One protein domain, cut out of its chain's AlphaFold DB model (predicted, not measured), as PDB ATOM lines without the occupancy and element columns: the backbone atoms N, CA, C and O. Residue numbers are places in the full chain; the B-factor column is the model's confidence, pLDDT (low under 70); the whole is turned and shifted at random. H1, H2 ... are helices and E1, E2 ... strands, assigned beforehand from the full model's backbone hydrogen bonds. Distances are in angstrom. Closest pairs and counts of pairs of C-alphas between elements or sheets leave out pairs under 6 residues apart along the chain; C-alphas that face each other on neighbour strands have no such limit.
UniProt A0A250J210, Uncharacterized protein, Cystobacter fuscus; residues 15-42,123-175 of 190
ATOM      1  N   GLY A  15      72.716  33.541 142.814       80.00
ATOM      2  CA  GLY A  15      71.363  34.010 142.504       80.00
ATOM      3  C   GLY A  15      70.302  33.619 143.534       80.00
ATOM      4  O   GLY A  15      69.135  33.949 143.337       80.00
ATOM      5  N   PHE A  16      70.674  32.922 144.614       83.81
ATOM      6  CA  PHE A  16      69.717  32.430 145.604       83.81
ATOM      7  C   PHE A  16      70.044  32.900 147.020       83.81
ATOM      8  O   PHE A  16      71.197  32.966 147.440       83.81
ATOM      9  N   VAL A  17      68.987  33.164 147.775       84.62
ATOM     10  CA  VAL A  17      68.993  33.466 149.202       84.62
ATOM     11  C   VAL A  17      68.572  32.205 149.950       84.62
ATOM     12  O   VAL A  17      67.541  31.607 149.639       84.62
ATOM     13  N   LEU A  18      69.358  31.787 150.942       86.56
ATOM     14  CA  LEU A  18      68.964  30.697 151.838       86.56
ATOM     15  C   LEU A  18      68.171  31.281 153.006       86.56
ATOM     16  O   LEU A  18      68.685  32.109 153.752       86.56
ATOM     17  N   ILE A  19      66.947  30.808 153.206       85.81
ATOM     18  CA  ILE A  19      66.046  31.296 154.247       85.81
ATOM     19  C   ILE A  19      65.769  30.176 155.243       85.81
ATOM     20  O   ILE A  19      65.424  29.057 154.864       85.81
ATOM     21  N   LEU A  20      65.917  30.479 156.530       84.31
ATOM     22  CA  LEU A  20      65.574  29.597 157.637       84.31
ATOM     23  C   LEU A  20      64.282  30.097 158.291       84.31
ATOM     24  O   LEU A  20      64.193  31.258 158.687       84.31
ATOM     25  N   HIS A  21      63.304  29.208 158.466       81.88
ATOM     26  CA  HIS A  21      62.026  29.508 159.115       81.88
ATOM     27  C   HIS A  21      61.808  28.628 160.346       81.88
ATOM     28  O   HIS A  21      62.174  27.452 160.369       81.88
ATOM     29  N   ALA A  22      61.146  29.184 161.361       77.19
ATOM     30  CA  ALA A  22      60.575  28.395 162.445       77.19
ATOM     31  C   ALA A  22      59.263  27.768 161.955       77.19
ATOM     32  O   ALA A  22      58.298  28.485 161.708       77.19
ATOM     33  N   SER A  23      59.211  26.442 161.815       69.62
ATOM     34  CA  SER A  23      57.972  25.742 161.444       69.62
ATOM     35  C   SER A  23      57.155  25.316 162.669       69.62
ATOM     36  O   SER A  23      55.935  25.207 162.580       69.62
ATOM     37  N   SER A  24      57.812  25.050 163.801       63.38
ATOM     38  CA  SER A  24      57.206  24.750 165.107       63.38
ATOM     39  C   SER A  24      58.261  24.934 166.218       63.38
ATOM     40  O   SER A  24      59.439  25.126 165.891       63.38
ATOM     41  N   PRO A  25      57.900  24.915 167.520       63.62
ATOM     42  CA  PRO A  25      58.870  25.080 168.603       63.62
ATOM     43  C   PRO A  25      59.971  24.018 168.500       63.62
ATOM     44  O   PRO A  25      59.719  22.830 168.684       63.62
ATOM     45  N   GLY A  26      61.187  24.443 168.156       63.72
ATOM     46  CA  GLY A  26      62.347  23.563 167.991       63.72
ATOM     47  C   GLY A  26      62.548  22.961 166.595       63.72
ATOM     48  O   GLY A  26      63.602  22.373 166.360       63.72
ATOM     49  N   HIS A  27      61.624  23.140 165.643       73.12
ATOM     50  CA  HIS A  27      61.833  22.718 164.253       73.12
ATOM     51  C   HIS A  27      62.097  23.910 163.339       73.12
ATOM     52  O   HIS A  27      61.203  24.696 163.017       73.12
ATOM     53  N   ILE A  28      63.346  23.989 162.882       80.75
ATOM     54  CA  ILE A  28      63.805  24.966 161.901       80.75
ATOM     55  C   ILE A  28      63.862  24.288 160.533       80.75
ATOM     56  O   ILE A  28      64.618  23.330 160.328       80.75
ATOM     57  N   THR A  29      63.066  24.785 159.594       84.12
ATOM     58  CA  THR A  29      63.122  24.400 158.182       84.12
ATOM     59  C   THR A  29      63.965  25.410 157.412       84.12
ATOM     60  O   THR A  29      64.220  26.516 157.885       84.12
ATOM     61  N   HIS A  30      64.450  25.009 156.241       84.94
ATOM     62  CA  HIS A  30      65.184  25.897 155.346       84.94
ATOM     63  C   HIS A  30      64.640  25.764 153.924       84.94
ATOM     64  O   HIS A  30      64.059  24.733 153.578       84.94
ATOM     65  N   GLY A  31      64.801  26.824 153.143       84.81
ATOM     66  CA  GLY A  31      64.399  26.913 151.748       84.81
ATOM     67  C   GLY A  31      65.335  27.841 150.986       84.81
ATOM     68  O   GLY A  31      65.939  28.735 151.574       84.81
ATOM     69  N   TRP A  32      65.454  27.624 149.682       84.50
ATOM     70  CA  TRP A  32      66.162  28.530 148.788       84.50
ATOM     71  C   TRP A  32      65.139  29.369 148.036       84.50
ATOM     72  O   TRP A  32      64.166  28.821 147.518       84.50
ATOM     73  N   GLN A  33      65.364  30.675 147.986       84.50
ATOM     74  CA  GLN A  33      64.537  31.620 147.245       84.50
ATOM     75  C   GLN A  33      65.404  32.373 146.237       84.50
ATOM     76  O   GLN A  33      66.564  32.663 146.526       84.50
ATOM     77  N   SER A  34      64.870  32.669 145.051       80.69
ATOM     78  CA  SER A  34      65.571  33.524 144.086       80.69
ATOM     79  C   SER A  34      65.775  34.916 144.677       80.69
ATOM     80  O   SER A  34      64.896  35.448 145.355       80.69
ATOM     81  N   ILE A  35      66.921  35.524 144.388       74.38
ATOM     82  CA  ILE A  35      67.214  36.901 144.787       74.38
ATOM     83  C   ILE A  35      66.184  37.904 144.247       74.38
ATOM     84  O   ILE A  35      65.882  38.883 144.918       74.38
ATOM     85  N   GLU A  36      65.613  37.643 143.067       71.19
ATOM     86  CA  GLU A  36      64.619  38.513 142.418       71.19
ATOM     87  C   GLU A  36      63.281  38.533 143.168       71.19
ATOM     88  O   GLU A  36      62.547  39.516 143.120       71.19
ATOM     89  N   GLU A  37      62.970  37.452 143.879       69.19
ATOM     90  CA  GLU A  37      61.742  37.302 144.661       69.19
ATOM     91  C   GLU A  37      61.927  37.750 146.119       69.19
ATOM     92  O   GLU A  37      60.967  37.784 146.892       69.19
ATOM     93  N   PHE A  38      63.165  38.058 146.516       67.81
ATOM     94  CA  PHE A  38      63.523  38.388 147.884       67.81
ATOM     95  C   PHE A  38      63.630  39.905 148.070       67.81
ATOM     96  O   PHE A  38      64.675  40.515 147.837       67.81
ATOM     97  N   GLU A  39      62.552  40.528 148.549       61.59
ATOM     98  CA  GLU A  39      62.589  41.924 148.987       61.59
ATOM     99  C   GLU A  39      63.304  42.040 150.339       61.59
ATOM    100  O   GLU A  39      62.718  41.896 151.415       61.59
ATOM    101  N   LEU A  40      64.604  42.335 150.302       59.00
ATOM    102  CA  LEU A  40      65.267  42.919 151.462       59.00
ATOM    103  C   LEU A  40      64.674  44.300 151.692       59.00
ATOM    104  O   LEU A  40      64.793  45.170 150.831       59.00
ATOM    105  N   ALA A  41      64.130  44.541 152.883       50.94
ATOM    106  CA  ALA A  41      64.062  45.900 153.397       50.94
ATOM    107  C   ALA A  41      65.511  46.423 153.450       50.94
ATOM    108  O   ALA A  41      66.255  46.133 154.388       50.94
ATOM    109  N   GLN A  42      65.933  47.127 152.394       46.94
ATOM    110  CA  GLN A  42      67.295  47.639 152.183       46.94
ATOM    111  C   GLN A  42      67.731  48.649 153.261       46.94
ATOM    112  O   GLN A  42      68.883  49.073 153.290       46.94
ATOM    113  N   PRO A 123      83.794  35.366 159.574       61.62
ATOM    114  CA  PRO A 123      83.469  34.477 158.471       61.62
ATOM    115  C   PRO A 123      83.428  33.019 158.938       61.62
ATOM    116  O   PRO A 123      84.442  32.486 159.387       61.62
ATOM    117  N   GLN A 124      82.262  32.380 158.852       71.81
ATOM    118  CA  GLN A 124      82.133  30.939 159.070       71.81
ATOM    119  C   GLN A 124      82.341  30.224 157.743       71.81
ATOM    120  O   GLN A 124      81.600  30.470 156.796       71.81
ATOM    121  N   GLU A 125      83.340  29.351 157.653       71.81
ATOM    122  CA  GLU A 125      83.613  28.592 156.431       71.81
ATOM    123  C   GLU A 125      83.057  27.173 156.542       71.81
ATOM    124  O   GLU A 125      83.425  26.401 157.428       71.81
ATOM    125  N   HIS A 126      82.185  26.815 155.603       73.25
ATOM    126  CA  HIS A 126      81.619  25.482 155.484       73.25
ATOM    127  C   HIS A 126      81.848  24.933 154.076       73.25
ATOM    128  O   HIS A 126      81.454  25.524 153.069       73.25
ATOM    129  N   SER A 127      82.450  23.746 154.001       69.06
ATOM    130  CA  SER A 127      82.731  23.074 152.727       69.06
ATOM    131  C   SER A 127      81.475  22.533 152.031       69.06
ATOM    132  O   SER A 127      81.520  22.270 150.835       69.06
ATOM    133  N   ALA A 128      80.362  22.368 152.756       74.25
ATOM    134  CA  ALA A 128      79.106  21.828 152.239       74.25
ATOM    135  C   ALA A 128      77.892  22.587 152.794       74.25
ATOM    136  O   ALA A 128      77.912  23.051 153.937       74.25
ATOM    137  N   VAL A 129      76.820  22.650 151.994       72.69
ATOM    138  CA  VAL A 129      75.549  23.311 152.344       72.69
ATOM    139  C   VAL A 129      74.940  22.713 153.602       72.69
ATOM    140  O   VAL A 129      74.634  23.453 154.530       72.69
ATOM    141  N   ASP A 130      74.823  21.387 153.663       76.06
ATOM    142  CA  ASP A 130      74.189  20.707 154.795       76.06
ATOM    143  C   ASP A 130      74.915  21.016 156.109       76.06
ATOM    144  O   ASP A 130      74.284  21.311 157.121       76.06
ATOM    145  N   GLY A 131      76.252  21.065 156.073       76.06
ATOM    146  CA  GLY A 131      77.070  21.436 157.226       76.06
ATOM    147  C   GLY A 131      76.832  22.875 157.696       76.06
ATOM    148  O   GLY A 131      76.754  23.115 158.903       76.06
ATOM    149  N   ALA A 132      76.676  23.814 156.759       77.81
ATOM    150  CA  ALA A 132      76.368  25.212 157.061       77.81
ATOM    151  C   ALA A 132      74.954  25.377 157.632       77.81
ATOM    152  O   ALA A 132      74.761  26.023 158.661       77.81
ATOM    153  N   VAL A 133      73.965  24.746 156.993       79.44
ATOM    154  CA  VAL A 133      72.561  24.754 157.420       79.44
ATOM    155  C   VAL A 133      72.427  24.168 158.821       79.44
ATOM    156  O   VAL A 133      71.773  24.754 159.683       79.44
ATOM    157  N   ASP A 134      73.064  23.031 159.081       80.19
ATOM    158  CA  ASP A 134      73.021  22.374 160.383       80.19
ATOM    159  C   ASP A 134      73.709  23.196 161.475       80.19
ATOM    160  O   ASP A 134      73.233  23.240 162.615       80.19
ATOM    161  N   TRP A 135      74.812  23.872 161.144       80.75
ATOM    162  CA  TRP A 135      75.452  24.804 162.063       80.75
ATOM    163  C   TRP A 135      74.534  25.987 162.384       80.75
ATOM    164  O   TRP A 135      74.326  26.264 163.567       80.75
ATOM    165  N   LEU A 136      73.913  26.604 161.373       80.94
ATOM    166  CA  LEU A 136      72.975  27.718 161.545       80.94
ATOM    167  C   LEU A 136      71.757  27.317 162.370       80.94
ATOM    168  O   LEU A 136      71.383  28.041 163.284       80.94
ATOM    169  N   LYS A 137      71.173  26.138 162.141       80.62
ATOM    170  CA  LYS A 137      70.058  25.641 162.964       80.62
ATOM    171  C   LYS A 137      70.440  25.541 164.442       80.62
ATOM    172  O   LYS A 137      69.653  25.933 165.300       80.62
ATOM    173  N   ARG A 138      71.648  25.059 164.756       78.25
ATOM    174  CA  ARG A 138      72.134  24.929 166.144       78.25
ATOM    175  C   ARG A 138      72.521  26.267 166.780       78.25
ATOM    176  O   ARG A 138      72.326  26.439 167.978       78.25
ATOM    177  N   HIS A 139      73.024  27.212 165.987       74.62
ATOM    178  CA  HIS A 139      73.623  28.460 166.473       74.62
ATOM    179  C   HIS A 139      72.834  29.720 166.093       74.62
ATOM    180  O   HIS A 139      73.324  30.826 166.291       74.62
ATOM    181  N   HIS A 140      71.601  29.593 165.597       74.50
ATOM    182  CA  HIS A 140      70.796  30.723 165.111       74.50
ATOM    183  C   HIS A 140      70.616  31.866 166.128       74.50
ATOM    184  O   HIS A 140      70.399  33.001 165.729       74.50
ATOM    185  N   HIS A 141      70.715  31.579 167.428       69.19
ATOM    186  CA  HIS A 141      70.587  32.551 168.517       69.19
ATOM    187  C   HIS A 141      71.870  33.349 168.806       69.19
ATOM    188  O   HIS A 141      71.800  34.367 169.485       69.19
ATOM    189  N   VAL A 142      73.029  32.893 168.316       66.12
ATOM    190  CA  VAL A 142      74.322  33.591 168.467       66.12
ATOM    191  C   VAL A 142      74.814  34.225 167.167       66.12
ATOM    192  O   VAL A 142      75.815  34.936 167.172       66.12
ATOM    193  N   VAL A 143      74.135  33.977 166.046       72.44
ATOM    194  CA  VAL A 143      74.492  34.590 164.763       72.44
ATOM    195  C   VAL A 143      73.996  36.035 164.738       72.44
ATOM    196  O   VAL A 143      72.829  36.299 165.012       72.44
ATOM    197  N   LEU A 144      74.876  36.975 164.389       70.88
ATOM    198  CA  LEU A 144      74.554  38.403 164.328       70.88
ATOM    199  C   LEU A 144      74.251  38.856 162.898       70.88
ATOM    200  O   LEU A 144      74.767  38.299 161.925       70.88
ATOM    201  N   ALA A 145      73.444  39.909 162.763       70.81
ATOM    202  CA  ALA A 145      73.198  40.537 161.469       70.81
ATOM    203  C   ALA A 145      74.519  41.091 160.909       70.81
ATOM    204  O   ALA A 145      75.317  41.660 161.652       70.81
ATOM    205  N   GLY A 146      74.764  40.921 159.610       65.25
ATOM    206  CA  GLY A 146      76.016  41.337 158.972       65.25
ATOM    207  C   GLY A 146      77.157  40.317 159.066       65.25
ATOM    208  O   GLY A 146      78.217  40.552 158.492       65.25
ATOM    209  N   SER A 147      76.965  39.185 159.754       73.38
ATOM    210  CA  SER A 147      77.965  38.107 159.794       73.38
ATOM    211  C   SER A 147      78.126  37.464 158.421       73.38
ATOM    212  O   SER A 147      77.142  37.308 157.697       73.38
ATOM    213  N   ILE A 148      79.349  37.063 158.074       77.69
ATOM    214  CA  ILE A 148      79.630  36.405 156.795       77.69
ATOM    215  C   ILE A 148      79.653  34.884 156.995       77.69
ATOM    216  O   ILE A 148      80.310  34.372 157.895       77.69
ATOM    217  N   VAL A 149      78.952  34.143 156.142       80.31
ATOM    218  CA  VAL A 149      78.988  32.677 156.083       80.31
ATOM    219  C   VAL A 149      79.387  32.280 154.670       80.31
ATOM    220  O   VAL A 149      78.734  32.670 153.709       80.31
ATOM    221  N   THR A 150      80.457  31.509 154.528       79.81
ATOM    222  CA  THR A 150      80.939  31.002 153.242       79.81
ATOM    223  C   THR A 150      80.517  29.550 153.086       79.81
ATOM    224  O   THR A 150      80.905  28.700 153.887       79.81
ATOM    225  N   ILE A 151      79.738  29.256 152.048       78.88
ATOM    226  CA  ILE A 151      79.238  27.916 151.740       78.88
ATOM    227  C   ILE A 151      79.769  27.514 150.369       78.88
ATOM    228  O   ILE A 151      79.472  28.173 149.375       78.88
ATOM    229  N   ALA A 152      80.564  26.442 150.319       79.50
ATOM    230  CA  ALA A 152      81.137  25.911 149.076       79.50
ATOM    231  C   ALA A 152      81.850  26.981 148.208       79.50
ATOM    232  O   ALA A 152      81.803  26.936 146.983       79.50
ATOM    233  N   GLY A 153      82.504  27.959 148.850       70.81
ATOM    234  CA  GLY A 153      83.237  29.043 148.182       70.81
ATOM    235  C   GLY A 153      82.418  30.303 147.869       70.81
ATOM    236  O   GLY A 153      82.995  31.289 147.419       70.81
ATOM    237  N   VAL A 154      81.111  30.313 148.148       77.25
ATOM    238  CA  VAL A 154      80.254  31.498 147.991       77.25
ATOM    239  C   VAL A 154      80.005  32.141 149.349       77.25
ATOM    240  O   VAL A 154      79.586  31.470 150.287       77.25
ATOM    241  N   ALA A 155      80.279  33.440 149.459       81.69
ATOM    242  CA  ALA A 155      80.104  34.205 150.687       81.69
ATOM    243  C   ALA A 155      78.711  34.846 150.761       81.69
ATOM    244  O   ALA A 155      78.260  35.503 149.819       81.69
ATOM    245  N   PHE A 156      78.062  34.686 151.909       82.62
ATOM    246  CA  PHE A 156      76.731  35.188 152.216       82.62
ATOM    247  C   PHE A 156      76.757  36.080 153.455       82.62
ATOM    248  O   PHE A 156      77.477  35.790 154.405       82.62
ATOM    249  N   ILE A 157      75.937  37.128 153.475       82.00
ATOM    250  CA  ILE A 157      75.664  37.942 154.661       82.00
ATOM    251  C   ILE A 157      74.416  37.419 155.365       82.00
ATOM    252  O   ILE A 157      73.388  37.183 154.733       82.00
ATOM    253  N   VAL A 158      74.487  37.311 156.689       82.81
ATOM    254  CA  VAL A 158      73.337  37.029 157.548       82.81
ATOM    255  C   VAL A 158      72.465  38.277 157.711       82.81
ATOM    256  O   VAL A 158      72.925  39.322 158.173       82.81
ATOM    257  N   ALA A 159      71.185  38.145 157.391       79.94
ATOM    258  CA  ALA A 159      70.134  39.133 157.582       79.94
ATOM    259  C   ALA A 159      68.948  38.526 158.352       79.94
ATOM    260  O   ALA A 159      68.747  37.312 158.361       79.94
ATOM    261  N   PHE A 160      68.139  39.382 158.978       81.31
ATOM    262  CA  PHE A 160      66.950  38.992 159.744       81.31
ATOM    263  C   PHE A 160      65.715  39.684 159.156       81.31
ATOM    264  O   PHE A 160      65.331  40.754 159.633       81.31
ATOM    265  N   PRO A 161      65.129  39.145 158.075       73.50
ATOM    266  CA  PRO A 161      63.945  39.731 157.465       73.50
ATOM    267  C   PRO A 161      62.685  39.390 158.269       73.50
ATOM    268  O   PRO A 161      62.620  38.400 159.002       73.50
ATOM    269  N   THR A 162      61.639  40.191 158.090       70.19
ATOM    270  CA  THR A 162      60.327  39.939 158.692       70.19
ATOM    271  C   THR A 162      59.760  38.603 158.193       70.19
ATOM    272  O   THR A 162      59.634  38.396 156.991       70.19
ATOM    273  N   GLY A 163      59.398  37.693 159.104       71.69
ATOM    274  CA  GLY A 163      58.796  36.393 158.757       71.69
ATOM    275  C   GLY A 163      59.783  35.235 158.540       71.69
ATOM    276  O   GLY A 163      59.349  34.102 158.311       71.69
ATOM    277  N   ALA A 164      61.090  35.471 158.677       72.38
ATOM    278  CA  ALA A 164      62.098  34.412 158.736       72.38
ATOM    279  C   ALA A 164      62.946  34.523 160.007       72.38
ATOM    280  O   ALA A 164      63.026  35.578 160.631       72.38
ATOM    281  N   LEU A 165      63.584  33.416 160.391       78.75
ATOM    282  CA  LEU A 165      64.565  33.416 161.473       78.75
ATOM    283  C   LEU A 165      65.887  34.011 161.003       78.75
ATOM    284  O   LEU A 165      66.458  34.828 161.705       78.75
ATOM    285  N   ILE A 166      66.383  33.575 159.846       83.88
ATOM    286  CA  ILE A 166      67.656  34.008 159.261       83.88
ATOM    287  C   ILE A 166      67.501  33.962 157.741       83.88
ATOM    288  O   ILE A 166      66.934  33.006 157.216       83.88
ATOM    289  N   ALA A 167      68.046  34.948 157.039       84.44
ATOM    290  CA  ALA A 167      68.294  34.890 155.606       84.44
ATOM    291  C   ALA A 167      69.791  35.061 155.329       84.44
ATOM    292  O   ALA A 167      70.427  35.959 155.871       84.44
ATOM    293  N   LEU A 168      70.354  34.204 154.484       84.50
ATOM    294  CA  LEU A 168      71.700  34.346 153.949       84.50
ATOM    295  C   LEU A 168      71.616  34.920 152.543       84.50
ATOM    296  O   LEU A 168      71.151  34.248 151.622       84.50
ATOM    297  N   VAL A 169      72.094  36.146 152.381       83.31
ATOM    298  CA  VAL A 169      72.063  36.870 151.111       83.31
ATOM    299  C   VAL A 169      73.453  36.814 150.481       83.31
ATOM    300  O   VAL A 169      74.413  37.211 151.145       83.31
ATOM    301  N   PRO A 170      73.613  36.329 149.240       82.44
ATOM    302  CA  PRO A 170      74.930  36.222 148.622       82.44
ATOM    303  C   PRO A 170      75.548  37.614 148.458       82.44
ATOM    304  O   PRO A 170      74.860  38.555 148.078       82.44
ATOM    305  N   LEU A 171      76.850  37.771 148.712       78.50
ATOM    306  CA  LEU A 171      77.519  39.078 148.605       78.50
ATOM    307  C   LEU A 171      77.395  39.709 147.211       78.50
ATOM    308  O   LEU A 171      77.366  40.931 147.083       78.50
ATOM    309  N   THR A 172      77.265  38.883 146.171       73.44
ATOM    310  CA  THR A 172      77.020  39.324 144.792       73.44
ATOM    311  C   THR A 172      75.717  40.108 144.637       73.44
ATOM    312  O   THR A 172      75.640  40.965 143.762       73.44
ATOM    313  N   ALA A 173      74.737  39.896 145.526       67.06
ATOM    314  CA  ALA A 173      73.511  40.691 145.614       67.06
ATOM    315  C   ALA A 173      73.779  42.184 145.835       67.06
ATOM    316  O   ALA A 173      73.026  43.034 145.372       67.06
ATOM    317  N   PHE A 174      74.856  42.505 146.555       64.06
ATOM    318  CA  PHE A 174      75.179  43.864 146.983       64.06
ATOM    319  C   PHE A 174      76.114  44.590 146.006       64.06
ATOM    320  O   PHE A 174      76.558  45.699 146.286       64.06
ATOM    321  N   SER A 175      76.400  44.007 144.835       46.44
ATOM    322  CA  SER A 175      77.327  44.570 143.841       46.44
ATOM    323  C   SER A 175      76.751  45.726 143.001       46.44
ATOM    324  O   SER A 175      77.360  46.107 142.003       46.44
TER     325      SER A 175
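AT A GLANCE: This is residues 15 to 42 and 123 to 175 of the 190 residues of an uncharacterized protein of Cystobacter fuscus (UniProt A0A250J210). A strongly twisted six-stranded sheet, curled like part of a barrel, curls round one helix, H1; short H2 follows at the end of E6. The 81 printed residues hold, in chain order, E1, E2, E3, H1, E4, E5, E6 and H2. The sheet runs E2, E1, E6, E5, E4, E3 and is mixed; the class is mixed, helices and strands. The whole is compact, with radius of gyration of the C-alphas 11.7 A and spans of 36 by 27 by 20 A.

IN THESE COORDINATES: Find C-alpha 16 at (69.717, 32.430, 145.604); from there E1, residues 16 to 24, runs 24.4 A. E2, 27 to 34, runs 23.2 A. Look next at E6, 166 to 170, E5, 154 to 159 and 15.9 A long, E4, 148 to 151, and E3, 124 to 126. H1, 129 to 139, runs 15.2 A; H2, 171 to 174, ends at C-alpha 174, (75.179, 43.864, 146.983).

HOW THE PARTS SIT: Start at the hairpin E1 and E2, antiparallel at 154 degrees, with N 19 and O 31 2.8 A apart. E1 and E6 are antiparallel, N 20 to O 166 2.8 A. E4, E5 and E6 form a meander, each strand the antiparallel neighbour of the one before: find N 149 to O 156 and N 159 to O 167, each 2.8 A. E3 and E4 are parallel, N 150 to O 124 2.7 A; with H1 between, they form a strand-helix-strand unit with a right-handed crossover. H1 is on one face of the sheet, two layers; its closest C-alphas to E2 are Lys 137 and Ile 28, 6.4 A. Every O i to N i+4 pair of H1 is within hydrogen-bond range; H2 is too short for one. H1 and H2 are apart.

THE WHOLE: The farthest C-alphas, Pro 25 and Ser 175, are 36.5 A apart. Residues 43 to 122 are not printed; C-alphas 42 and 123 are 21.8 A apart across this cut. Of the links printed whole, none is long. Mean pLDDT of the printed part is 75.0; among the 18 residues under 70 are 37 to 42.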